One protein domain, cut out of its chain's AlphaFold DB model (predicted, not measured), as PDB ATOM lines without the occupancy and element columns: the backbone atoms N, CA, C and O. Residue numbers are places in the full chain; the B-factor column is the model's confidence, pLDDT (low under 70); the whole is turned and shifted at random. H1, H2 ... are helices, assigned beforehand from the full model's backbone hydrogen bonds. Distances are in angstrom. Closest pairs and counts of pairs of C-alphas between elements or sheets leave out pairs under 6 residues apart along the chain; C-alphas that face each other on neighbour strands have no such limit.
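Overview. This is residues 647 to 698 and 858 to 878 of the 890 residues of an uncharacterized protein of [Candida] duobushaemulonis (UniProt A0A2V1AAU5). The long helix H1 lies in the middle, with H4 crossing it steeply on one side and the shorter helices H2 and H3 on the other, where the chain loops round after H1 and folds back. H2 and H3 meet at a corner, and the far part of H3, with the tail after it, sticks out as residues 691 to 698. The printed part has 73 residues with four named helices, H1 H2 H3 H4 along the chain, and no named strand; the class is all helix. It is only just loose, close to compact, with a radius of gyration of the C-alphas of 13.6 A and spans of 36 by 31 by 18 A.

Arrangement. H1, residues 651 to 669, and H4, residues 860 to 876, touch at a steep tilt of 66 degrees, the same way. Their closest C-alphas are those of Glu 659 and Ile 867, 6.2 A apart; H1 touches H4 with residues 655 to 662 alone, and H4 touches H1 with residues 863 to 868 alone. H3, residues 686 to 695, is close to H1 but not clearly touching, about perpendicular at 76 degrees; the closest C-alphas, of Lys 660 and Asn 686, are 6.5 A apart. H2, residues 675 to 682, and H1 are near each other. H2 and H3 are close but not clearly touching, at a steep tilt of 55 degrees; their closest C-alphas are those of Val 681 and Ile 687, 7.1 A. H4 is apart from H2 and H3. Every O i to N i+4 pair is within hydrogen-bond range in H1, H3 and H4, and 3 of 4 in H2.

Along the chain. H1 runs 26.7 A from C-alpha 651 at (-41.023, -42.654, 6.841). H4 runs 23.9 A, ending at C-alpha 876 at (-36.158, -39.323, 31.622). H2 is 10.0 A long and H3 14.1 A.

Size, cuts and confidence. The farthest C-alphas, of Lys 697 and Leu 877, are 39.5 A apart. Residues 699 to 857 are not printed, with 19.9 A across the cut. The links H1 to H2 and H2 to H3 are tight. The pLDDT is under 70 at residues 647 to 648, 677 and 679 to 698.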
ATOM      1  N   GLU A 647     -48.848 -37.162   2.229       67.81
ATOM      2  CA  GLU A 647     -48.783 -38.582   1.837       67.81
ATOM      3  C   GLU A 647     -47.625 -38.923   0.873       67.81
ATOM      4  O   GLU A 647     -47.379 -40.099   0.601       67.81
ATOM      5  N   ARG A 648     -46.897 -37.906   0.381       67.50
ATOM      6  CA  ARG A 648     -45.629 -38.024  -0.374       67.50
ATOM      7  C   ARG A 648     -44.375 -38.072   0.525       67.50
ATOM      8  O   ARG A 648     -43.261 -38.131   0.006       67.50
ATOM      9  N   MET A 649     -44.509 -38.000   1.854       75.12
ATOM     10  CA  MET A 649     -43.366 -38.015   2.779       75.12
ATOM     11  C   MET A 649     -42.772 -39.418   2.974       75.12
ATOM     12  O   MET A 649     -43.490 -40.403   3.132       75.12
ATOM     13  N   THR A 650     -41.440 -39.497   3.051       76.75
ATOM     14  CA  THR A 650     -40.738 -40.711   3.510       76.75
ATOM     15  C   THR A 650     -41.019 -40.987   4.990       76.75
ATOM     16  O   THR A 650     -41.303 -40.057   5.746       76.75
ATOM     17  N   ASP A 651     -40.852 -42.239   5.436       77.19
ATOM     18  CA  ASP A 651     -41.023 -42.654   6.841       77.19
ATOM     19  C   ASP A 651     -40.367 -41.694   7.839       77.19
ATOM     20  O   ASP A 651     -41.010 -41.217   8.771       77.19
ATOM     21  N   ARG A 652     -39.101 -41.328   7.599       80.56
ATOM     22  CA  ARG A 652     -38.349 -40.418   8.473       80.56
ATOM     23  C   ARG A 652     -38.922 -38.999   8.491       80.56
ATOM     24  O   ARG A 652     -38.888 -38.352   9.535       80.56
ATOM     25  N   GLN A 653     -39.413 -38.489   7.360       81.12
ATOM     26  CA  GLN A 653     -40.054 -37.169   7.301       81.12
ATOM     27  C   GLN A 653     -41.397 -37.185   8.036       81.12
ATOM     28  O   GLN A 653     -41.663 -36.278   8.821       81.12
ATOM     29  N   PHE A 654     -42.192 -38.242   7.844       84.94
ATOM     30  CA  PHE A 654     -43.482 -38.412   8.503       84.94
ATOM     31  C   PHE A 654     -43.330 -38.577  10.025       84.94
ATOM     32  O   PHE A 654     -43.944 -37.820  10.772       84.94
ATOM     33  N   GLU A 655     -42.438 -39.457  10.502       85.44
ATOM     34  CA  GLU A 655     -42.118 -39.573  11.937       85.44
ATOM     35  C   GLU A 655     -41.617 -38.240  12.520       85.44
ATOM     36  O   GLU A 655     -42.044 -37.847  13.602       85.44
ATOM     37  N   THR A 656     -40.769 -37.496  11.795       82.12
ATOM     38  CA  THR A 656     -40.302 -36.173  12.255       82.12
ATOM     39  C   THR A 656     -41.460 -35.171  12.366       82.12
ATOM     40  O   THR A 656     -41.471 -34.362  13.292       82.12
ATOM     41  N   LYS A 657     -42.456 -35.207  11.469       81.00
ATOM     42  CA  LYS A 657     -43.630 -34.323  11.559       81.00
ATOM     43  C   LYS A 657     -44.541 -34.701  12.732       81.00
ATOM     44  O   LYS A 657     -44.890 -33.831  13.526       81.00
ATOM     45  N   VAL A 658     -44.821 -35.992  12.920       86.88
ATOM     46  CA  VAL A 658     -45.596 -36.487  14.073       86.88
ATOM     47  C   VAL A 658     -44.901 -36.153  15.404       86.88
ATOM     48  O   VAL A 658     -45.569 -35.740  16.350       86.88
ATOM     49  N   GLU A 659     -43.566 -36.229  15.485       84.31
ATOM     50  CA  GLU A 659     -42.804 -35.770  16.660       84.31
ATOM     51  C   GLU A 659     -43.029 -34.284  16.969       84.31
ATOM     52  O   GLU A 659     -43.241 -33.920  18.132       84.31
ATOM     53  N   LYS A 660     -42.989 -33.418  15.953       78.56
ATOM     54  CA  LYS A 660     -43.203 -31.973  16.124       78.56
ATOM     55  C   LYS A 660     -44.609 -31.681  16.646       78.56
ATOM     56  O   LYS A 660     -44.756 -30.930  17.613       78.56
ATOM     57  N   ASP A 661     -45.619 -32.337  16.084       81.12
ATOM     58  CA  ASP A 661     -47.012 -32.168  16.502       81.12
ATOM     59  C   ASP A 661     -47.284 -32.725  17.902       81.12
ATOM     60  O   ASP A 661     -48.004 -32.098  18.677       81.12
ATOM     61  N   LEU A 662     -46.698 -33.867  18.277       84.81
ATOM     62  CA  LEU A 662     -46.814 -34.398  19.639       84.81
ATOM     63  C   LEU A 662     -46.177 -33.458  20.666       84.81
ATOM     64  O   LEU A 662     -46.796 -33.172  21.692       84.81
ATOM     65  N   ASN A 663     -44.991 -32.912  20.382       80.44
ATOM     66  CA  ASN A 663     -44.365 -31.906  21.243       80.44
ATOM     67  C   ASN A 663     -45.217 -30.625  21.339       80.44
ATOM     68  O   ASN A 663     -45.395 -30.097  22.438       80.44
ATOM     69  N   LEU A 664     -45.821 -30.170  20.235       77.94
ATOM     70  CA  LEU A 664     -46.759 -29.043  20.231       77.94
ATOM     71  C   LEU A 664     -48.005 -29.329  21.084       77.94
ATOM     72  O   LEU A 664     -48.367 -28.514  21.932       77.94
ATOM     73  N   ARG A 665     -48.650 -30.491  20.916       81.31
ATOM     74  CA  ARG A 665     -49.824 -30.902  21.711       81.31
ATOM     75  C   ARG A 665     -49.475 -31.010  23.200       81.31
ATOM     76  O   ARG A 665     -50.208 -30.469  24.029       81.31
ATOM     77  N   ARG A 666     -48.331 -31.619  23.543       82.69
ATOM     78  CA  ARG A 666     -47.784 -31.689  24.916       82.69
ATOM     79  C   ARG A 666     -47.542 -30.289  25.504       82.69
ATOM     80  O   ARG A 666     -47.917 -30.038  26.649       82.69
ATOM     81  N   PHE A 667     -46.993 -29.350  24.727       79.12
ATOM     82  CA  PHE A 667     -46.810 -27.953  25.146       79.12
ATOM     83  C   PHE A 667     -48.150 -27.244  25.385       79.12
ATOM     84  O   PHE A 667     -48.358 -26.638  26.439       79.12
ATOM     85  N   LEU A 668     -49.087 -27.343  24.439       79.38
ATOM     86  CA  LEU A 668     -50.410 -26.725  24.541       79.38
ATOM     87  C   LEU A 668     -51.184 -27.245  25.761       79.38
ATOM     88  O   LEU A 668     -51.759 -26.432  26.487       79.38
ATOM     89  N   ALA A 669     -51.102 -28.543  26.061       83.81
ATOM     90  CA  ALA A 669     -51.726 -29.162  27.232       83.81
ATOM     91  C   ALA A 669     -51.100 -28.758  28.586       83.81
ATOM     92  O   ALA A 669     -51.767 -28.856  29.617       83.81
ATOM     93  N   LYS A 670     -49.845 -28.283  28.623       81.75
ATOM     94  CA  LYS A 670     -49.156 -27.924  29.877       81.75
ATOM     95  C   LYS A 670     -49.833 -26.744  30.588       81.75
ATOM     96  O   LYS A 670     -49.890 -25.634  30.052       81.75
ATOM     97  N   SER A 671     -50.297 -26.950  31.819       79.56
ATOM     98  CA  SER A 671     -50.776 -25.888  32.715       79.56
ATOM     99  C   SER A 671     -49.611 -25.111  33.342       79.56
ATOM    100  O   SER A 671     -48.585 -25.707  33.659       79.56
ATOM    101  N   GLY A 672     -49.776 -23.802  33.573       80.25
ATOM    102  CA  GLY A 672     -48.745 -22.976  34.221       80.25
ATOM    103  C   GLY A 672     -47.495 -22.747  33.360       80.25
ATOM    104  O   GLY A 672     -46.380 -22.889  33.850       80.25
ATOM    105  N   LYS A 673     -47.685 -22.439  32.069       79.00
ATOM    106  CA  LYS A 673     -46.601 -22.132  31.119       79.00
ATOM    107  C   LYS A 673     -45.772 -20.930  31.593       79.00
ATOM    108  O   LYS A 673     -46.340 -19.931  32.025       79.00
ATOM    109  N   THR A 674     -44.454 -21.018  31.453       77.62
ATOM    110  CA  THR A 674     -43.493 -19.942  31.748       77.62
ATOM    111  C   THR A 674     -42.745 -19.506  30.488       77.62
ATOM    112  O   THR A 674     -42.677 -20.256  29.514       77.62
ATOM    113  N   ASP A 675     -42.104 -18.335  30.513       73.69
ATOM    114  CA  ASP A 675     -41.311 -17.841  29.374       73.69
ATOM    115  C   ASP A 675     -40.176 -18.803  28.982       73.69
ATOM    116  O   ASP A 675     -39.839 -18.918  27.808       73.69
ATOM    117  N   LYS A 676     -39.637 -19.577  29.938       70.44
ATOM    118  CA  LYS A 676     -38.649 -20.637  29.661       70.44
ATOM    119  C   LYS A 676     -39.234 -21.804  28.864       70.44
ATOM    120  O   LYS A 676     -38.530 -22.384  28.044       70.44
ATOM    121  N   ASP A 677     -40.504 -22.141  29.092       67.38
ATOM    122  CA  ASP A 677     -41.204 -23.154  28.296       67.38
ATOM    123  C   ASP A 677     -41.468 -22.653  26.875       67.38
ATOM    124  O   ASP A 677     -41.449 -23.441  25.936       67.38
ATOM    125  N   PHE A 678     -41.716 -21.349  26.712       70.44
ATOM    126  CA  PHE A 678     -41.886 -20.735  25.398       70.44
ATOM    127  C   PHE A 678     -40.559 -20.669  24.632       70.44
ATOM    128  O   PHE A 678     -40.512 -21.087  23.479       70.44
ATOM    129  N   GLU A 679     -39.473 -20.230  25.273       68.81
ATOM    130  CA  GLU A 679     -38.143 -20.127  24.655       68.81
ATOM    131  C   GLU A 679     -37.643 -21.493  24.136       68.81
ATOM    132  O   GLU A 679     -37.123 -21.581  23.026       68.81
ATOM    133  N   ALA A 680     -37.909 -22.582  24.870       65.12
ATOM    134  CA  ALA A 680     -37.588 -23.951  24.449       65.12
ATOM    135  C   ALA A 680     -38.330 -24.415  23.174       65.12
ATOM    136  O   ALA A 680     -37.837 -25.283  22.456       65.12
ATOM    137  N   VAL A 681     -39.505 -23.845  22.875       63.31
ATOM    138  CA  VAL A 681     -40.304 -24.166  21.674       63.31
ATOM    139  C   VAL A 681     -40.067 -23.148  20.546       63.31
ATOM    140  O   VAL A 681     -40.176 -23.497  19.373       63.31
ATOM    141  N   LYS A 682     -39.695 -21.912  20.885       60.62
ATOM    142  CA  LYS A 682     -39.390 -20.790  19.979       60.62
ATOM    143  C   LYS A 682     -38.165 -21.032  19.094       60.62
ATOM    144  O   LYS A 682     -38.222 -20.710  17.911       60.62
ATOM    145  N   ASP A 683     -37.100 -21.604  19.659       56.31
ATOM    146  CA  ASP A 683     -35.871 -21.948  18.922       56.31
ATOM    147  C   ASP A 683     -35.972 -23.302  18.197       56.31
ATOM    148  O   ASP A 683     -35.147 -23.613  17.338       56.31
ATOM    149  N   SER A 684     -36.993 -24.111  18.500       57.56
ATOM    150  CA  SER A 684     -37.366 -25.222  17.623       57.56
ATOM    151  C   SER A 684     -38.018 -24.649  16.363       57.56
ATOM    152  O   SER A 684     -38.848 -23.744  16.460       57.56
ATOM    153  N   ASP A 685     -37.740 -25.205  15.179       56.47
ATOM    154  CA  ASP A 685     -38.307 -24.677  13.925       56.47
ATOM    155  C   ASP A 685     -39.852 -24.754  13.868       56.47
ATOM    156  O   ASP A 685     -40.465 -24.375  12.875       56.47
ATOM    157  N   ASN A 686     -40.497 -25.316  14.888       56.38
ATOM    158  CA  ASN A 686     -41.896 -25.709  14.897       56.38
ATOM    159  C   ASN A 686     -42.828 -24.500  14.828       56.38
ATOM    160  O   ASN A 686     -43.674 -24.474  13.945       56.38
ATOM    161  N   ILE A 687     -42.655 -23.467  15.664       59.12
ATOM    162  CA  ILE A 687     -43.548 -22.288  15.620       59.12
ATOM    163  C   ILE A 687     -43.450 -21.586  14.262       59.12
ATOM    164  O   ILE A 687     -44.473 -21.234  13.678       59.12
ATOM    165  N   ARG A 688     -42.234 -21.427  13.727       59.66
ATOM    166  CA  ARG A 688     -42.026 -20.802  12.417       59.66
ATOM    167  C   ARG A 688     -42.635 -21.633  11.286       59.66
ATOM    168  O   ARG A 688     -43.401 -21.082  10.503       59.66
ATOM    169  N   ASN A 689     -42.358 -22.939  11.241       58.78
ATOM    170  CA  ASN A 689     -42.940 -23.828  10.232       58.78
ATOM    171  C   ASN A 689     -44.466 -23.931  10.360       58.78
ATOM    172  O   ASN A 689     -45.120 -24.047   9.342       58.78
ATOM    173  N   ILE A 690     -45.060 -23.843  11.555       60.81
ATOM    174  CA  ILE A 690     -46.526 -23.830  11.712       60.81
ATOM    175  C   ILE A 690     -47.135 -22.593  11.040       60.81
ATOM    176  O   ILE A 690     -48.173 -22.705  10.396       60.81
ATOM    177  N   PHE A 691     -46.498 -21.423  11.149       60.72
ATOM    178  CA  PHE A 691     -46.950 -20.237  10.417       60.72
ATOM    179  C   PHE A 691     -46.667 -20.339   8.913       60.72
ATOM    180  O   PHE A 691     -47.535 -19.983   8.124       60.72
ATOM    181  N   GLU A 692     -45.498 -20.835   8.502       63.75
ATOM    182  CA  GLU A 692     -45.157 -20.986   7.079       63.75
ATOM    183  C   GLU A 692     -46.053 -22.046   6.392       63.75
ATOM    184  O   GLU A 692     -46.666 -21.725   5.376       63.75
ATOM    185  N   GLU A 693     -46.294 -23.215   7.001       61.69
ATOM    186  CA  GLU A 693     -47.265 -24.224   6.533       61.69
ATOM    187  C   GLU A 693     -48.718 -23.710   6.535       61.69
ATOM    188  O   GLU A 693     -49.508 -24.113   5.685       61.69
ATOM    189  N   ALA A 694     -49.094 -22.809   7.452       62.91
ATOM    190  CA  ALA A 694     -50.428 -22.194   7.466       62.91
ATOM    191  C   ALA A 694     -50.619 -21.101   6.393       62.91
ATOM    192  O   ALA A 694     -51.757 -20.713   6.113       62.91
ATOM    193  N   TYR A 695     -49.532 -20.601   5.795       64.56
ATOM    194  CA  TYR A 695     -49.565 -19.708   4.631       64.56
ATOM    195  C   TYR A 695     -49.303 -20.434   3.306       64.56
ATOM    196  O   TYR A 695     -49.695 -19.923   2.249       64.56
ATOM    197  N   ASP A 696     -48.684 -21.615   3.339       64.69
ATOM    198  CA  ASP A 696     -48.554 -22.480   2.173       64.69
ATOM    199  C   ASP A 696     -49.927 -22.932   1.671       64.69
ATOM    200  O   ASP A 696     -50.832 -23.321   2.413       64.69
ATOM    201  N   LYS A 697     -50.098 -22.878   0.351       54.00
ATOM    202  CA  LYS A 697     -51.329 -23.352  -0.282       54.00
ATOM    203  C   LYS A 697     -51.302 -24.879  -0.303       54.00
ATOM    204  O   LYS A 697     -50.327 -25.427  -0.825       54.00
ATOM    205  N   PRO A 698     -52.357 -25.574   0.164       58.06
ATOM    206  CA  PRO A 698     -52.421 -27.022   0.040       58.06
ATOM    207  C   PRO A 698     -52.296 -27.404  -1.436       58.06
ATOM    208  O   PRO A 698     -52.970 -26.833  -2.300       58.06
ATOM    209  N   PHE A 858     -49.844 -45.411   6.566       81.50
ATOM    210  CA  PHE A 858     -49.253 -45.009   7.844       81.50
ATOM    211  C   PHE A 858     -50.237 -45.293   8.990       81.50
ATOM    212  O   PHE A 858     -51.286 -44.652   9.074       81.50
ATOM    213  N   ASP A 859     -49.885 -46.209   9.898       85.94
ATOM    214  CA  ASP A 859     -50.556 -46.357  11.196       85.94
ATOM    215  C   ASP A 859     -50.096 -45.232  12.132       85.94
ATOM    216  O   ASP A 859     -49.062 -45.316  12.799       85.94
ATOM    217  N   LEU A 860     -50.856 -44.142  12.131       88.06
ATOM    218  CA  LEU A 860     -50.585 -42.955  12.924       88.06
ATOM    219  C   LEU A 860     -50.738 -43.216  14.420       88.06
ATOM    220  O   LEU A 860     -49.985 -42.631  15.184       88.06
ATOM    221  N   ASP A 861     -51.659 -44.078  14.852       88.88
ATOM    222  CA  ASP A 861     -51.841 -44.361  16.280       88.88
ATOM    223  C   ASP A 861     -50.610 -45.110  16.831       88.88
ATOM    224  O   ASP A 861     -50.084 -44.755  17.889       88.88
ATOM    225  N   ALA A 862     -50.084 -46.085  16.079       89.31
ATOM    226  CA  ALA A 862     -48.861 -46.808  16.435       89.31
ATOM    227  C   ALA A 862     -47.577 -45.969  16.268       89.31
ATOM    228  O   ALA A 862     -46.596 -46.200  16.981       89.31
ATOM    229  N   ILE A 863     -47.548 -45.008  15.338       88.44
ATOM    230  CA  ILE A 863     -46.435 -44.055  15.181       88.44
ATOM    231  C   ILE A 863     -46.469 -42.996  16.293       88.44
ATOM    232  O   ILE A 863     -45.433 -42.755  16.912       88.44
ATOM    233  N   GLU A 864     -47.637 -42.422  16.605       89.88
ATOM    234  CA  GLU A 864     -47.809 -41.469  17.706       89.88
ATOM    235  C   GLU A 864     -47.360 -42.113  19.024       89.88
ATOM    236  O   GLU A 864     -46.478 -41.565  19.680       89.88
ATOM    237  N   GLN A 865     -47.842 -43.317  19.365       90.38
ATOM    238  CA  GLN A 865     -47.419 -44.024  20.584       90.38
ATOM    239  C   GLN A 865     -45.898 -44.267  20.637       90.38
ATOM    240  O   GLN A 865     -45.254 -43.968  21.642       90.38
ATOM    241  N   ARG A 866     -45.302 -44.778  19.550       90.62
ATOM    242  CA  ARG A 866     -43.858 -45.076  19.452       90.62
ATOM    243  C   ARG A 866     -42.987 -43.840  19.686       90.62
ATOM    244  O   ARG A 866     -41.910 -43.949  20.278       90.62
ATOM    245  N   ILE A 867     -43.430 -42.690  19.185       88.38
ATOM    246  CA  ILE A 867     -42.732 -41.410  19.323       88.38
ATOM    247  C   ILE A 867     -42.964 -40.819  20.715       88.38
ATOM    248  O   ILE A 867     -42.006 -40.359  21.330       88.38
ATOM    249  N   ASP A 868     -44.179 -40.904  21.254       88.62
ATOM    250  CA  ASP A 868     -44.498 -40.462  22.615       88.62
ATOM    251  C   ASP A 868     -43.635 -41.219  23.649       88.62
ATOM    252  O   ASP A 868     -42.961 -40.595  24.470       88.62
ATOM    253  N   ASP A 869     -43.494 -42.544  23.493       88.62
ATOM    254  CA  ASP A 869     -42.567 -43.396  24.257       88.62
ATOM    255  C   ASP A 869     -41.083 -43.013  24.075       88.62
ATOM    256  O   ASP A 869     -40.262 -43.263  24.966       88.62
ATOM    257  N   LYS A 870     -40.675 -42.468  22.918       86.81
ATOM    258  CA  LYS A 870     -39.304 -41.955  22.697       86.81
ATOM    259  C   LYS A 870     -39.096 -40.619  23.415       86.81
ATOM    260  O   LYS A 870     -38.119 -40.497  24.153       86.81
ATOM    261  N   ILE A 871     -40.023 -39.668  23.276       84.19
ATOM    262  CA  ILE A 871     -39.991 -38.366  23.967       84.19
ATOM    263  C   ILE A 871     -39.920 -38.589  25.485       84.19
ATOM    264  O   ILE A 871     -39.081 -38.003  26.169       84.19
ATOM    265  N   ASP A 872     -40.733 -39.500  26.018       86.94
ATOM    266  CA  ASP A 872     -40.750 -39.822  27.446       86.94
ATOM    267  C   ASP A 872     -39.435 -40.427  27.954       86.94
ATOM    268  O   ASP A 872     -39.023 -40.146  29.081       86.94
ATOM    269  N   ARG A 873     -38.753 -41.247  27.145       86.31
ATOM    270  CA  ARG A 873     -37.410 -41.763  27.470       86.31
ATOM    271  C   ARG A 873     -36.351 -40.666  27.393       86.31
ATOM    272  O   ARG A 873     -35.503 -40.601  28.277       86.31
ATOM    273  N   TYR A 874     -36.423 -39.789  26.396       84.44
ATOM    274  CA  TYR A 874     -35.503 -38.661  26.233       84.44
ATOM    275  C   TYR A 874     -35.554 -37.707  27.433       84.44
ATOM    276  O   TYR A 874     -34.519 -37.416  28.033       84.44
ATOM    277  N   LEU A 875     -36.759 -37.324  27.867       82.19
ATOM    278  CA  LEU A 875     -36.968 -36.505  29.066       82.19
ATOM    279  C   LEU A 875     -36.460 -37.207  30.343       82.19
ATOM    280  O   LEU A 875     -35.834 -36.569  31.187       82.19
ATOM    281  N   LYS A 876     -36.658 -38.529  30.477       85.44
ATOM    282  CA  LYS A 876     -36.158 -39.323  31.622       85.44
ATOM    283  C   LYS A 876     -34.628 -39.422  31.686       85.44
ATOM    284  O   LYS A 876     -34.100 -39.600  32.779       85.44
ATOM    285  N   LEU A 877     -33.917 -39.273  30.564       85.19
ATOM    286  CA  LEU A 877     -32.447 -39.185  30.531       85.19
ATOM    287  C   LEU A 877     -31.908 -37.748  30.695       85.19
ATOM    288  O   LEU A 877     -30.709 -37.528  30.537       85.19
ATOM    289  N   GLY A 878     -32.762 -36.772  31.020       80.19
ATOM    290  CA  GLY A 878     -32.365 -35.368  31.178       80.19
ATOM    291  C   GLY A 878     -32.314 -34.571  29.871       80.19
ATOM    292  O   GLY A 878     -31.727 -33.492  29.846       80.19
TER     293      GLY A 878